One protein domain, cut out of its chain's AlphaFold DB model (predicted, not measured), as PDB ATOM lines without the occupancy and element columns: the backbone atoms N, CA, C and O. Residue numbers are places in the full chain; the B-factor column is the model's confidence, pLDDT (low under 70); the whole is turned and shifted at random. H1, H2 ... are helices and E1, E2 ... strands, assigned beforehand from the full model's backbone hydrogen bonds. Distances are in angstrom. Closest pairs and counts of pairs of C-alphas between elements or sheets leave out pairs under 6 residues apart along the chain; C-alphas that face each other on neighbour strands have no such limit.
ATOM      1  N   GLN A  71      21.578  18.114 -43.195       60.78
ATOM      2  CA  GLN A  71      20.460  18.902 -43.713       60.78
ATOM      3  C   GLN A  71      20.677  20.371 -43.326       60.78
ATOM      4  O   GLN A  71      21.041  20.625 -42.166       60.78
ATOM      5  N   PRO A  72      20.527  21.320 -44.269       66.00
ATOM      6  CA  PRO A  72      20.683  22.733 -43.967       66.00
ATOM      7  C   PRO A  72      19.747  23.097 -42.817       66.00
ATOM      8  O   PRO A  72      18.649  22.550 -42.702       66.00
ATOM      9  N   CYS A  73      20.207  23.980 -41.931       74.81
ATOM     10  CA  CYS A  73      19.420  24.379 -40.773       74.81
ATOM     11  C   CYS A  73      18.036  24.859 -41.217       74.81
ATOM     12  O   CYS A  73      17.937  25.704 -42.112       74.81
ATOM     13  N   SER A  74      16.980  24.314 -40.607       74.88
ATOM     14  CA  SER A  74      15.611  24.629 -41.001       74.88
ATOM     15  C   SER A  74      15.388  26.141 -40.883       74.88
ATOM     16  O   SER A  74      15.546  26.690 -39.785       74.88
ATOM     17  N   PRO A  75      15.037  26.838 -41.979       76.62
ATOM     18  CA  PRO A  75      14.878  28.282 -41.946       76.62
ATOM     19  C   PRO A  75      13.777  28.674 -40.959       76.62
ATOM     20  O   PRO A  75      12.824  27.926 -40.707       76.62
ATOM     21  N   LYS A  76      13.907  29.868 -40.375       81.88
ATOM     22  CA  LYS A  76      12.848  30.419 -39.529       81.88
ATOM     23  C   LYS A  76      11.614  30.676 -40.409       81.88
ATOM     24  O   LYS A  76      11.745  31.399 -41.397       81.88
ATOM     25  N   PRO A  77      10.437  30.116 -40.077       88.19
ATOM     26  CA  PRO A  77       9.245  30.331 -40.883       88.19
ATOM     27  C   PRO A  77       8.793  31.788 -40.790       88.19
ATOM     28  O   PRO A  77       8.926  32.437 -39.747       88.19
ATOM     29  N   ILE A  78       8.252  32.298 -41.895       89.38
ATOM     30  CA  ILE A  78       7.660  33.633 -41.961       89.38
ATOM     31  C   ILE A  78       6.204  33.511 -41.527       89.38
ATOM     32  O   ILE A  78       5.390  32.892 -42.212       89.38
ATOM     33  N   CYS A  79       5.878  34.109 -40.384       89.81
ATOM     34  CA  CYS A  79       4.525  34.084 -39.853       89.81
ATOM     35  C   CYS A  79       3.721  35.302 -40.307       89.81
ATOM     36  O   CYS A  79       4.253  36.415 -40.296       89.81
ATOM     37  N   PRO A  80       2.451  35.114 -40.710       87.12
ATOM     38  CA  PRO A  80       1.598  36.233 -41.071       87.12
ATOM     39  C   PRO A  80       1.354  37.129 -39.855       87.12
ATOM     40  O   PRO A  80       1.231  36.649 -38.730       87.12
ATOM     41  N   SER A  81       1.265  38.436 -40.096       82.25
ATOM     42  CA  SER A  81       0.936  39.435 -39.072       82.25
ATOM     43  C   SER A  81      -0.538  39.398 -38.665       82.25
ATOM     44  O   SER A  81      -0.898  39.868 -37.588       82.25
ATOM     45  N   THR A  82      -1.396  38.844 -39.521       81.25
ATOM     46  CA  THR A  82      -2.820  38.662 -39.252       81.25
ATOM     47  C   THR A  82      -3.067  37.353 -38.503       81.25
ATOM     48  O   THR A  82      -2.497  36.326 -38.891       81.25
ATOM     49  N   PRO A  83      -3.961  37.344 -37.499       76.88
ATOM     50  CA  PRO A  83      -4.380  36.114 -36.840       76.88
ATOM     51  C   PRO A  83      -4.894  35.101 -37.866       76.88
ATOM     52  O   PRO A  83      -5.753  35.423 -38.689       76.88
ATOM     53  N   ARG A  84      -4.364  33.876 -37.826       78.88
ATOM     54  CA  ARG A  84      -4.918  32.771 -38.611       78.88
ATOM     55  C   ARG A  84      -6.178  32.258 -37.929       78.88
ATOM     56  O   ARG A  84      -6.221  32.135 -36.708       78.88
ATOM     57  N   THR A  85      -7.184  31.923 -38.727       80.69
ATOM     58  CA  THR A  85      -8.392  31.228 -38.262       80.69
ATOM     59  C   THR A  85      -8.222  29.709 -38.256       80.69
ATOM     60  O   THR A  85      -9.028  29.016 -37.644       80.69
ATOM     61  N   SER A  86      -7.176  29.191 -38.907       82.31
ATOM     62  CA  SER A  86      -6.880  27.764 -39.022       82.31
ATOM     63  C   SER A  86      -5.432  27.432 -38.657       82.31
ATOM     64  O   SER A  86      -4.516  28.254 -38.778       82.31
ATOM     65  N   TYR A  87      -5.241  26.197 -38.198       87.94
ATOM     66  CA  TYR A  87      -3.937  25.610 -37.912       87.94
ATOM     67  C   TYR A  87      -3.147  25.372 -39.209       87.94
ATOM     68  O   TYR A  87      -3.721  24.991 -40.229       87.94
ATOM     69  N   ALA A  88      -1.836  25.621 -39.188       92.31
ATOM     70  CA  ALA A  88      -0.962  25.301 -40.312       92.31
ATOM     71  C   ALA A  88      -0.616  23.808 -40.279       92.31
ATOM     72  O   ALA A  88      -0.138  23.331 -39.257       92.31
ATOM     73  N   GLN A  89      -0.800  23.092 -41.391       93.31
ATOM     74  CA  GLN A  89      -0.603  21.634 -41.440       93.31
ATOM     75  C   GLN A  89       0.836  21.186 -41.136       93.31
ATOM     76  O   GLN A  89       1.064  20.054 -40.735       93.31
ATOM     77  N   ASP A  90       1.819  22.067 -41.316       94.06
ATOM     78  CA  ASP A  90       3.227  21.822 -40.982       94.06
ATOM     79  C   ASP A  90       3.591  22.239 -39.539       94.06
ATOM     80  O   ASP A  90       4.756  22.179 -39.135       94.06
ATOM     81  N   GLY A  91       2.608  22.695 -38.757       94.25
ATOM     82  CA  GLY A  91       2.758  23.181 -37.386       94.25
ATOM     83  C   GLY A  91       3.457  24.534 -37.254       94.25
ATOM     84  O   GLY A  91       3.744  24.970 -36.136       94.25
ATOM     85  N   THR A  92       3.750  25.226 -38.359       94.00
ATOM     86  CA  THR A  92       4.383  26.545 -38.300       94.00
ATOM     87  C   THR A  92       3.440  27.608 -37.737       94.00
ATOM     88  O   THR A  92       2.217  27.561 -37.858       94.00
ATOM     89  N   CYS A  93       4.029  28.611 -37.096       92.81
ATOM     90  CA  CYS A  93       3.370  29.794 -36.551       92.81
ATOM     91  C   CYS A  93       2.344  29.531 -35.443       92.81
ATOM     92  O   CYS A  93       1.607  30.441 -35.075       92.81
ATOM     93  N   ASN A  94       2.331  28.327 -34.864       92.94
ATOM     94  CA  ASN A  94       1.539  28.029 -33.674       92.94
ATOM     95  C   ASN A  94       2.055  28.809 -32.449       92.94
ATOM     96  O   ASN A  94       1.276  29.383 -31.690       92.94
ATOM     97  N   ASN A  95       3.378  28.896 -32.279       91.56
ATOM     98  CA  ASN A  95       3.982  29.729 -31.246       91.56
ATOM     99  C   ASN A  95       4.273  31.146 -31.774       91.56
ATOM    100  O   ASN A  95       5.002  31.320 -32.748       91.56
ATOM    101  N   LEU A  96       3.741  32.165 -31.089       88.50
ATOM    102  CA  LEU A  96       3.825  33.572 -31.512       88.50
ATOM    103  C   LEU A  96       5.232  34.186 -31.396       88.50
ATOM    104  O   LEU A  96       5.524  35.178 -32.057       88.50
ATOM    105  N   VAL A  97       6.101  33.618 -30.556       89.06
ATOM    106  CA  VAL A  97       7.473  34.113 -30.332       89.06
ATOM    107  C   VAL A  97       8.460  33.391 -31.251       89.06
ATOM    108  O   VAL A  97       9.314  34.004 -31.894       89.06
ATOM    109  N   ASP A  98       8.326  32.070 -31.330       89.56
ATOM    110  CA  ASP A  98       9.152  31.178 -32.130       89.56
ATOM    111  C   ASP A  98       8.269  30.393 -33.098       89.56
ATOM    112  O   ASP A  98       7.855  29.270 -32.820       89.56
ATOM    113  N   GLY A  99       8.000  30.990 -34.260       91.31
ATOM    114  CA  GLY A  99       7.093  30.424 -35.257       91.31
ATOM    115  C   GLY A  99       7.473  29.037 -35.779       91.31
ATOM    116  O   GLY A  99       6.659  28.406 -36.434       91.31
ATOM    117  N   GLY A 100       8.682  28.535 -35.531       91.06
ATOM    118  CA  GLY A 100       9.063  27.179 -35.929       91.06
ATOM    119  C   GLY A 100       9.050  26.162 -34.790       91.06
ATOM    120  O   GLY A 100       9.486  25.023 -34.961       91.06
ATOM    121  N   ARG A 101       8.629  26.560 -33.590       92.00
ATOM    122  CA  ARG A 101       8.531  25.644 -32.458       92.00
ATOM    123  C   ARG A 101       7.490  24.574 -32.763       92.00
ATOM    124  O   ARG A 101       6.383  24.906 -33.147       92.00
ATOM    125  N   GLY A 102       7.852  23.307 -32.573       92.88
ATOM    126  CA  GLY A 102       6.932  22.180 -32.743       92.88
ATOM    127  C   GLY A 102       6.512  21.881 -34.186       92.88
ATOM    128  O   GLY A 102       5.726  20.957 -34.378       92.88
ATOM    129  N   SER A 103       7.033  22.610 -35.180       94.38
ATOM    130  CA  SER A 103       6.783  22.320 -36.592       94.38
ATOM    131  C   SER A 103       7.459  21.016 -37.023       94.38
ATOM    132  O   SER A 103       8.372  20.519 -36.354       94.38
ATOM    133  N   VAL A 104       7.054  20.511 -38.182       93.62
ATOM    134  CA  VAL A 104       7.682  19.357 -38.840       93.62
ATOM    135  C   VAL A 104       9.173  19.573 -39.113       93.62
ATOM    136  O   VAL A 104       9.667  20.706 -39.154       93.62
ATOM    137  N   ASP A 105       9.892  18.469 -39.322       90.94
ATOM    138  CA  ASP A 105      11.308  18.416 -39.709       90.94
ATOM    139  C   ASP A 105      12.263  19.207 -38.795       90.94
ATOM    140  O   ASP A 105      13.300  19.733 -39.215       90.94
ATOM    141  N   ARG A 106      11.933  19.259 -37.504       89.38
ATOM    142  CA  ARG A 106      12.724  19.912 -36.450       89.38
ATOM    143  C   ARG A 106      13.452  18.878 -35.585       89.38
ATOM    144  O   ARG A 106      12.989  17.744 -35.453       89.38
ATOM    145  N   PRO A 107      14.586  19.227 -34.954       91.44
ATOM    146  CA  PRO A 107      15.183  18.370 -33.935       91.44
ATOM    147  C   PRO A 107      14.249  18.221 -32.727       91.44
ATOM    148  O   PRO A 107      13.599  19.183 -32.313       91.44
ATOM    149  N   PHE A 108      14.249  17.047 -32.091       92.62
ATOM    150  CA  PHE A 108      13.617  16.906 -30.776       92.62
ATOM    151  C   PHE A 108      14.261  17.843 -29.747       92.62
ATOM    152  O   PHE A 108      15.486  18.008 -29.706       92.62
ATOM    153  N   ARG A 109      13.443  18.401 -28.845       91.50
ATOM    154  CA  ARG A 109      13.949  19.168 -27.703       91.50
ATOM    155  C   ARG A 109      14.721  18.243 -26.761       91.50
ATOM    156  O   ARG A 109      14.194  17.250 -26.265       91.50
ATOM    157  N   ARG A 110      15.965  18.607 -26.459       90.88
ATOM    158  CA  ARG A 110      16.779  17.952 -25.430       90.88
ATOM    159  C   ARG A 110      16.414  18.513 -24.055       90.88
ATOM    160  O   ARG A 110      16.543  19.713 -23.834       90.88
ATOM    161  N   LEU A 111      15.982  17.648 -23.136       93.69
ATOM    162  CA  LEU A 111      15.846  17.996 -21.712       93.69
ATOM    163  C   LEU A 111      17.188  17.902 -20.972       93.69
ATOM    164  O   LEU A 111      17.409  18.607 -19.996       93.69
ATOM    165  N   LEU A 112      18.086  17.045 -21.463       93.62
ATOM    166  CA  LEU A 112      19.443  16.854 -20.961       93.62
ATOM    167  C   LEU A 112      20.436  16.836 -22.133       93.62
ATOM    168  O   LEU A 112      20.049  16.449 -23.245       93.62
ATOM    169  N   PRO A 113      21.712  17.203 -21.906       91.19
ATOM    170  CA  PRO A 113      22.754  17.069 -22.916       91.19
ATOM    171  C   PRO A 113      22.866  15.626 -23.443       91.19
ATOM    172  O   PRO A 113      22.714  14.674 -22.670       91.19
ATOM    173  N   PRO A 114      23.133  15.426 -24.745       91.69
ATOM    174  CA  PRO A 114      23.305  14.090 -25.304       91.69
ATOM    175  C   PRO A 114      24.574  13.414 -24.767       91.69
ATOM    176  O   PRO A 114      25.616  14.046 -24.611       91.69
ATOM    177  N   ALA A 115      24.492  12.104 -24.535       93.44
ATOM    178  CA  ALA A 115      25.587  11.294 -24.005       93.44
ATOM    179  C   ALA A 115      26.117  10.319 -25.070       93.44
ATOM    180  O   ALA A 115      25.751   9.143 -25.084       93.44
ATOM    181  N   TYR A 116      26.971  10.820 -25.965       93.44
ATOM    182  CA  TYR A 116      27.696  10.027 -26.965       93.44
ATOM    183  C   TYR A 116      29.128   9.736 -26.501       93.44
ATOM    184  O   TYR A 116      29.711  10.547 -25.782       93.44
ATOM    185  N   ALA A 117      29.707   8.603 -26.912       93.81
ATOM    186  CA  ALA A 117      31.058   8.214 -26.487       93.81
ATOM    187  C   ALA A 117      32.138   9.208 -26.950       93.81
ATOM    188  O   ALA A 117      33.052   9.535 -26.199       93.81
ATOM    189  N   ASP A 118      31.983   9.739 -28.160       91.75
ATOM    190  CA  ASP A 118      32.839  10.760 -28.776       91.75
ATOM    191  C   ASP A 118      32.312  12.192 -28.575       91.75
ATOM    192  O   ASP A 118      32.868  13.139 -29.124       91.75
ATOM    193  N   ARG A 119      31.233  12.359 -27.796       90.31
ATOM    194  CA  ARG A 119      30.494  13.621 -27.595       90.31
ATOM    195  C   ARG A 119      29.851  14.217 -28.854       90.31
ATOM    196  O   ARG A 119      29.241  15.279 -28.754       90.31
ATOM    197  N   THR A 120      29.918  13.545 -29.999       89.25
ATOM    198  CA  THR A 120      29.356  14.039 -31.264       89.25
ATOM    199  C   THR A 120      28.216  13.149 -31.736       89.25
ATOM    200  O   THR A 120      27.120  13.644 -31.990       89.25
ATOM    201  N   GLY A 121      28.406  11.832 -31.799       88.88
ATOM    202  CA  GLY A 121      27.392  10.943 -32.348       88.88
ATOM    203  C   GLY A 121      27.667   9.449 -32.254       88.88
ATOM    204  O   GLY A 121      26.805   8.691 -32.687       88.88
ATOM    205  N   SER A 122      28.791   8.976 -31.727       91.06
ATOM    206  CA  SER A 122      29.027   7.536 -31.557       91.06
ATOM    207  C   SER A 122      28.181   6.954 -30.418       91.06
ATOM    208  O   SER A 122      27.983   7.632 -29.402       91.06
ATOM    209  N   PRO A 123      27.674   5.709 -30.546       91.44
ATOM    210  CA  PRO A 123      26.951   5.034 -29.471       91.44
ATOM    211  C   PRO A 123      27.696   5.110 -28.139       91.44
ATOM    212  O   PRO A 123      28.923   5.092 -28.090       91.44
ATOM    213  N   ARG A 124      26.939   5.225 -27.050       94.38
ATOM    214  CA  ARG A 124      27.494   5.356 -25.706       94.38
ATOM    215  C   ARG A 124      28.277   4.096 -25.303       94.38
ATOM    216  O   ARG A 124      27.857   2.984 -25.604       94.38
ATOM    217  N   VAL A 125      29.346   4.295 -24.533       94.81
ATOM    218  CA  VAL A 125      30.119   3.237 -23.862       94.81
ATOM    219  C   VAL A 125      29.796   3.162 -22.362       94.81
ATOM    220  O   VAL A 125      29.148   4.051 -21.792       94.81
ATOM    221  N   ALA A 126      30.213   2.080 -21.712       94.75
ATOM    222  CA  ALA A 126      30.097   1.913 -20.269       94.75
ATOM    223  C   ALA A 126      30.980   2.924 -19.509       94.75
ATOM    224  O   ALA A 126      31.926   3.492 -20.053       94.75
ATOM    225  N   SER A 127      30.683   3.155 -18.226       91.62
ATOM    226  CA  SER A 127      31.426   4.112 -17.385       91.62
ATOM    227  C   SER A 127      32.895   3.731 -17.173       91.62
ATOM    228  O   SER A 127      33.720   4.604 -16.927       91.62
ATOM    229  N   ASN A 128      33.226   2.445 -17.297       93.88
ATOM    230  CA  ASN A 128      34.593   1.923 -17.257       93.88
ATOM    231  C   ASN A 128      35.303   1.962 -18.628       93.88
ATOM    232  O   ASN A 128      36.396   1.418 -18.752       93.88
ATOM    233  N   GLY A 129      34.681   2.551 -19.656       91.62
ATOM    234  CA  GLY A 129      35.209   2.617 -21.022       91.62
ATOM    235  C   GLY A 129      34.970   1.365 -21.874       91.62
ATOM    236  O   GLY A 129      35.346   1.365 -23.042       91.62
ATOM    237  N   GLY A 130      34.346   0.318 -21.323       94.75
ATOM    238  CA  GLY A 130      34.006  -0.906 -22.055       94.75
ATOM    239  C   GLY A 130      32.717  -0.804 -22.876       94.75
ATOM    240  O   GLY A 130      32.008   0.205 -22.861       94.75
ATOM    241  N   GLU A 131      32.378  -1.884 -23.577       92.94
ATOM    242  CA  GLU A 131      31.121  -1.987 -24.321       92.94
ATOM    243  C   GLU A 131      29.914  -2.139 -23.383       92.94
ATOM    244  O   GLU A 131      29.995  -2.741 -22.308       92.94
ATOM    245  N   LEU A 132      28.771  -1.580 -23.789       95.00
ATOM    246  CA  LEU A 132      27.503  -1.838 -23.111       95.00
ATOM    247  C   LEU A 132      26.990  -3.239 -23.482       95.00
ATOM    248  O   LEU A 132      27.211  -3.681 -24.611       95.00
ATOM    249  N   PRO A 133      26.259  -3.928 -22.585       94.44
ATOM    250  CA  PRO A 133      25.636  -5.203 -22.918       94.44
ATOM    251  C   PRO A 133      24.761  -5.088 -24.170       94.44
ATOM    252  O   PRO A 133      24.041  -4.099 -24.334       94.44
ATOM    253  N   SER A 134      24.777  -6.120 -25.021       94.56
ATOM    254  CA  SER A 134      23.908  -6.158 -26.201       94.56
ATOM    255  C   SER A 134      22.447  -5.899 -25.796       94.56
ATOM    256  O   SER A 134      21.935  -6.575 -24.894       94.56
ATOM    257  N   PRO A 135      21.725  -4.997 -26.492       94.94
ATOM    258  CA  PRO A 135      20.297  -4.786 -26.268       94.94
ATOM    259  C   PRO A 135      19.482  -6.079 -26.358       94.94
ATOM    260  O   PRO A 135      18.481  -6.234 -25.655       94.94
ATOM    261  N   ARG A 136      19.915  -7.036 -27.193       94.31
ATOM    262  CA  ARG A 136      19.253  -8.335 -27.302       94.31
ATOM    263  C   ARG A 136      19.469  -9.181 -26.055       94.31
ATOM    264  O   ARG A 136      18.496  -9.750 -25.571       94.31
ATOM    265  N   LEU A 137      20.692  -9.213 -25.521       93.62
ATOM    266  CA  LEU A 137      20.984  -9.905 -24.265       93.62
ATOM    267  C   LEU A 137      20.094  -9.365 -23.148       93.62
ATOM    268  O   LEU A 137      19.358 -10.135 -22.536       93.62
ATOM    269  N   VAL A 138      20.084  -8.041 -22.963       94.00
ATOM    270  CA  VAL A 138      19.243  -7.369 -21.960       94.00
ATOM    271  C   VAL A 138      17.773  -7.737 -22.155       94.00
ATOM    272  O   VAL A 138      17.122  -8.170 -21.210       94.00
ATOM    273  N   SER A 139      17.262  -7.656 -23.389       92.25
ATOM    274  CA  SER A 139      15.880  -8.025 -23.708       92.25
ATOM    275  C   SER A 139      15.555  -9.472 -23.335       92.25
ATOM    276  O   SER A 139      14.507  -9.711 -22.748       92.25
ATOM    277  N   HIS A 216      17.858   9.416 -38.916       86.19
ATOM    278  CA  HIS A 216      18.365  10.510 -39.736       86.19
ATOM    279  C   HIS A 216      18.873  11.665 -38.852       86.19
ATOM    280  O   HIS A 216      18.120  12.145 -37.994       86.19
ATOM    281  N   PRO A 217      20.136  12.106 -39.010       86.19
ATOM    282  CA  PRO A 217      20.672  13.212 -38.234       86.19
ATOM    283  C   PRO A 217      20.106  14.551 -38.724       86.19
ATOM    284  O   PRO A 217      19.801  14.715 -39.903       86.19
ATOM    285  N   VAL A 218      19.978  15.519 -37.826       86.31
ATOM    286  CA  VAL A 218      19.651  16.916 -38.152       86.31
ATOM    287  C   VAL A 218      20.513  17.840 -37.290       86.31
ATOM    288  O   VAL A 218      21.056  17.402 -36.270       86.31
ATOM    289  N   GLN A 219      20.668  19.094 -37.713       84.81
ATOM    290  CA  GLN A 219      21.295  20.135 -36.899       84.81
ATOM    291  C   GLN A 219      20.395  20.488 -35.705       84.81
ATOM    292  O   GLN A 219      19.187  20.232 -35.722       84.81
ATOM    293  N   ASP A 220      20.974  21.048 -34.645       81.31
ATOM    294  CA  ASP A 220      20.174  21.542 -33.523       81.31
ATOM    295  C   ASP A 220      19.423  22.847 -33.861       81.31
ATOM    296  O   ASP A 220      19.535  23.398 -34.956       81.31
ATOM    297  N   ALA A 221      18.637  23.355 -32.906       75.44
ATOM    298  CA  ALA A 221      17.871  24.591 -33.081       75.44
ATOM    299  C   ALA A 221      18.744  25.847 -33.293       75.44
ATOM    300  O   ALA A 221      18.229  26.871 -33.735       75.44
ATOM    301  N   HIS A 222      20.043  25.775 -32.985       77.25
ATOM    302  CA  HIS A 222      21.026  26.841 -33.190       77.25
ATOM    303  C   HIS A 222      21.911  26.575 -34.415       77.25
ATOM    304  O   HIS A 222      22.960  27.201 -34.559       77.25
ATOM    305  N   CYS A 223      21.502  25.649 -35.287       78.94
ATOM    306  CA  CYS A 223      22.237  25.272 -36.488       78.94
ATOM    307  C   CYS A 223      23.646  24.729 -36.202       78.94
ATOM    308  O   CYS A 223      24.560  24.891 -37.007       78.94
ATOM    309  N   ASN A 224      23.853  24.101 -35.043       79.31
ATOM    310  CA  ASN A 224      25.115  23.466 -34.703       79.31
ATOM    311  C   ASN A 224      25.153  22.044 -35.295       79.31
ATOM    312  O   ASN A 224      24.379  21.182 -34.858       79.31
ATOM    313  N   PRO A 225      26.051  21.753 -36.255       76.94
ATOM    314  CA  PRO A 225      26.154  20.428 -36.861       76.94
ATOM    315  C   PRO A 225      26.997  19.452 -36.026       76.94
ATOM    316  O   PRO A 225      27.030  18.262 -36.326       76.94
ATOM    317  N   ASN A 226      27.700  19.931 -34.991       81.06
ATOM    318  CA  ASN A 226      28.756  19.164 -34.322       81.06
ATOM    319  C   ASN A 226      28.230  18.013 -33.458       81.06
ATOM    320  O   ASN A 226      28.966  17.073 -33.161       81.06
ATOM    321  N   ILE A 227      26.972  18.094 -33.022       86.75
ATOM    322  CA  ILE A 227      26.363  17.102 -32.140       86.75
ATOM    323  C   ILE A 227      25.108  16.561 -32.808       86.75
ATOM    324  O   ILE A 227      24.176  17.302 -33.117       86.75
ATOM    325  N   ARG A 228      25.068  15.244 -32.993       89.19
ATOM    326  CA  ARG A 228      23.986  14.541 -33.673       89.19
ATOM    327  C   ARG A 228      22.652  14.766 -32.957       89.19
ATOM    328  O   ARG A 228      22.444  14.277 -31.844       89.19
ATOM    329  N   GLN A 229      21.705  15.407 -33.638       90.94
ATOM    330  CA  GLN A 229      20.301  15.441 -33.226       90.94
ATOM    331  C   GLN A 229      19.455  14.497 -34.074       90.94
ATOM    332  O   GLN A 229      19.858  14.080 -35.158       90.94
ATOM    333  N   GLN A 230      18.301  14.105 -33.542       90.50
ATOM    334  CA  GLN A 230      17.320  13.287 -34.247       90.50
ATOM    335  C   GLN A 230      16.167  14.185 -34.683       90.50
ATOM    336  O   GLN A 230      15.726  15.039 -33.912       90.50
ATOM    337  N   LYS A 231      15.709  13.984 -35.916       90.12
ATOM    338  CA  LYS A 231      14.611  14.738 -36.515       90.12
ATOM    339  C   LYS A 231      13.262  14.168 -36.079       90.12
ATOM    340  O   LYS A 231      13.098  12.949 -36.093       90.12
ATOM    341  N   ASN A 232      12.319  15.043 -35.755       93.50
ATOM    342  CA  ASN A 232      10.898  14.734 -35.786       93.50
ATOM    343  C   ASN A 232      10.367  15.104 -37.179       93.50
ATOM    344  O   ASN A 232      10.438  16.264 -37.562       93.50
ATOM    345  N   GLU A 233       9.916  14.125 -37.960       93.38
ATOM    346  CA  GLU A 233       9.382  14.325 -39.323       93.38
ATOM    347  C   GLU A 233       7.935  14.851 -39.311       93.38
ATOM    348  O   GLU A 233       7.445  15.315 -40.334       93.38
ATOM    349  N   ILE A 234       7.262  14.807 -38.159       96.00
ATOM    350  CA  ILE A 234       5.889  15.291 -37.966       96.00
ATOM    351  C   ILE A 234       5.843  16.434 -36.948       96.00
ATOM    352  O   ILE A 234       6.867  16.773 -36.340       96.00
ATOM    353  N   THR A 235       4.678  17.060 -36.788       96.31
ATOM    354  CA  THR A 235       4.470  18.103 -35.783       96.31
ATOM    355  C   THR A 235       4.645  17.528 -34.373       96.31
ATOM    356  O   THR A 235       4.610  16.323 -34.135       96.31
ATOM    357  N   SER A 236       4.914  18.397 -33.399       96.12
ATOM    358  CA  SER A 236       5.010  18.004 -31.981       96.12
ATOM    359  C   SER A 236       3.706  18.251 -31.214       96.12
ATOM    360  O   SER A 236       3.704  18.240 -29.982       96.12
ATOM    361  N   TYR A 237       2.626  18.553 -31.932       96.19
ATOM    362  CA  TYR A 237       1.338  18.957 -31.389       96.19
ATOM    363  C   TYR A 237       0.355  17.785 -31.428       96.19
ATOM    364  O   TYR A 237       0.493  16.886 -32.242       96.19
ATOM    365  N   LEU A 238      -0.638  17.796 -30.536       96.81
ATOM    366  CA  LEU A 238      -1.798  16.910 -30.652       96.81
ATOM    367  C   LEU A 238      -2.813  17.596 -31.561       96.81
ATOM    368  O   LEU A 238      -3.649  18.369 -31.089       96.81
ATOM    369  N   ASP A 239      -2.660  17.384 -32.859       95.50
ATOM    370  CA  ASP A 239      -3.383  18.088 -33.919       95.50
ATOM    371  C   ASP A 239      -4.087  17.133 -34.897       95.50
ATOM    372  O   ASP A 239      -4.716  17.594 -35.851       95.50
ATOM    373  N   ALA A 240      -4.043  15.821 -34.631       95.44
ATOM    374  CA  ALA A 240      -4.519  14.779 -35.532       95.44
ATOM    375  C   ALA A 240      -3.817  14.812 -36.904       95.44
ATOM    376  O   ALA A 240      -4.409  14.446 -37.921       95.44
ATOM    377  N   GLY A 241      -2.543  15.209 -36.953       93.94
ATOM    378  CA  GLY A 241      -1.687  15.127 -38.132       93.94
ATOM    379  C   GLY A 241      -1.517  13.699 -38.662       93.94
ATOM    380  O   GLY A 241      -1.207  13.509 -39.839       93.94
ATOM    381  N   ASN A 242      -1.778  12.668 -37.854       93.62
ATOM    382  CA  ASN A 242      -1.879  11.288 -38.343       93.62
ATOM    383  C   ASN A 242      -3.161  10.995 -39.167       93.62
ATOM    384  O   ASN A 242      -3.197   9.989 -39.878       93.62
ATOM    385  N   VAL A 243      -4.178  11.863 -39.100       94.62
ATOM    386  CA  VAL A 243      -5.411  11.831 -39.910       94.62
ATOM    387  C   VAL A 243      -5.355  12.872 -41.031       94.62
ATOM    388  O   VAL A 243      -5.670  12.555 -42.173       94.62
ATOM    389  N   TYR A 244      -4.951  14.105 -40.715       93.62
ATOM    390  CA  TYR A 244      -4.985  15.254 -41.632       93.62
ATOM    391  C   TYR A 244      -3.663  15.513 -42.357       93.62
ATOM    392  O   TYR A 244      -3.623  16.266 -43.329       93.62
ATOM    393  N   GLY A 245      -2.598  14.822 -41.964       94.38
ATOM    394  CA  GLY A 245      -1.292  14.950 -42.586       94.38
ATOM    395  C   GLY A 245      -0.482  16.081 -41.965       94.38
ATOM    396  O   GLY A 245      -0.971  16.892 -41.192       94.38
ATOM    397  N   ASN A 246       0.802  16.099 -42.312       95.12
ATOM    398  CA  ASN A 246       1.800  17.008 -41.740       95.12
ATOM    399  C   ASN A 246       2.338  18.010 -42.782       95.12
ATOM    400  O   ASN A 246       3.423  18.569 -42.656       95.12
TER     401      ASN A 246
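AT A GLANCE: This is residues 71 to 139 and 216 to 246 of the 265 residues of an uncharacterized protein of Ciona savignyi (UniProt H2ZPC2). The model shows little regular structure: an elongated run of loops, with the short strand E1 near the middle and residues 134 to 139, of which 135 to 139 belong to H1, sticking out free. The 100 printed residues include two named helices and one named strand, in the order H1, E1, H2; these hold only 13 residues, class mixed. The whole is loose, with a radius of gyration of the C-alphas of 17.6 A, and spans 57 by 30 by 21 A.

IN THESE COORDINATES: H1 is residues 135 to 139, 6.0 A long, beginning at C-alpha 135 (20.297, -4.786, -26.268). E1 is residues 229 to 232, 9.8 A. H2 is residues 241 to 244, 4.8 A, ending at C-alpha 244 (-4.985, 15.254, -41.632).

HOW THE PARTS SIT: H1 is apart from E1 and H2, and E1 is apart from H2. E1 pairs with no named strand, but residues 106 to 107 pair antiparallel with its residues 231 to 232, and residues 217 to 218 with its residues 229 to 230. In H1 the O i to N i+4 pair is within hydrogen-bond range; H2 is too short for one, and its O i to N i+3 pair is not within range.

THE WHOLE: The C-alphas farthest apart, of Thr 82 and Asn 128, are 56.9 A apart. Residues 140 to 215 are not printed; C-alphas 139 and 216 are 24.6 A apart across the cut, where the link H1 to E1 runs. E1 to H2 is a short link. Residues 71 to 72 have pLDDT under 70.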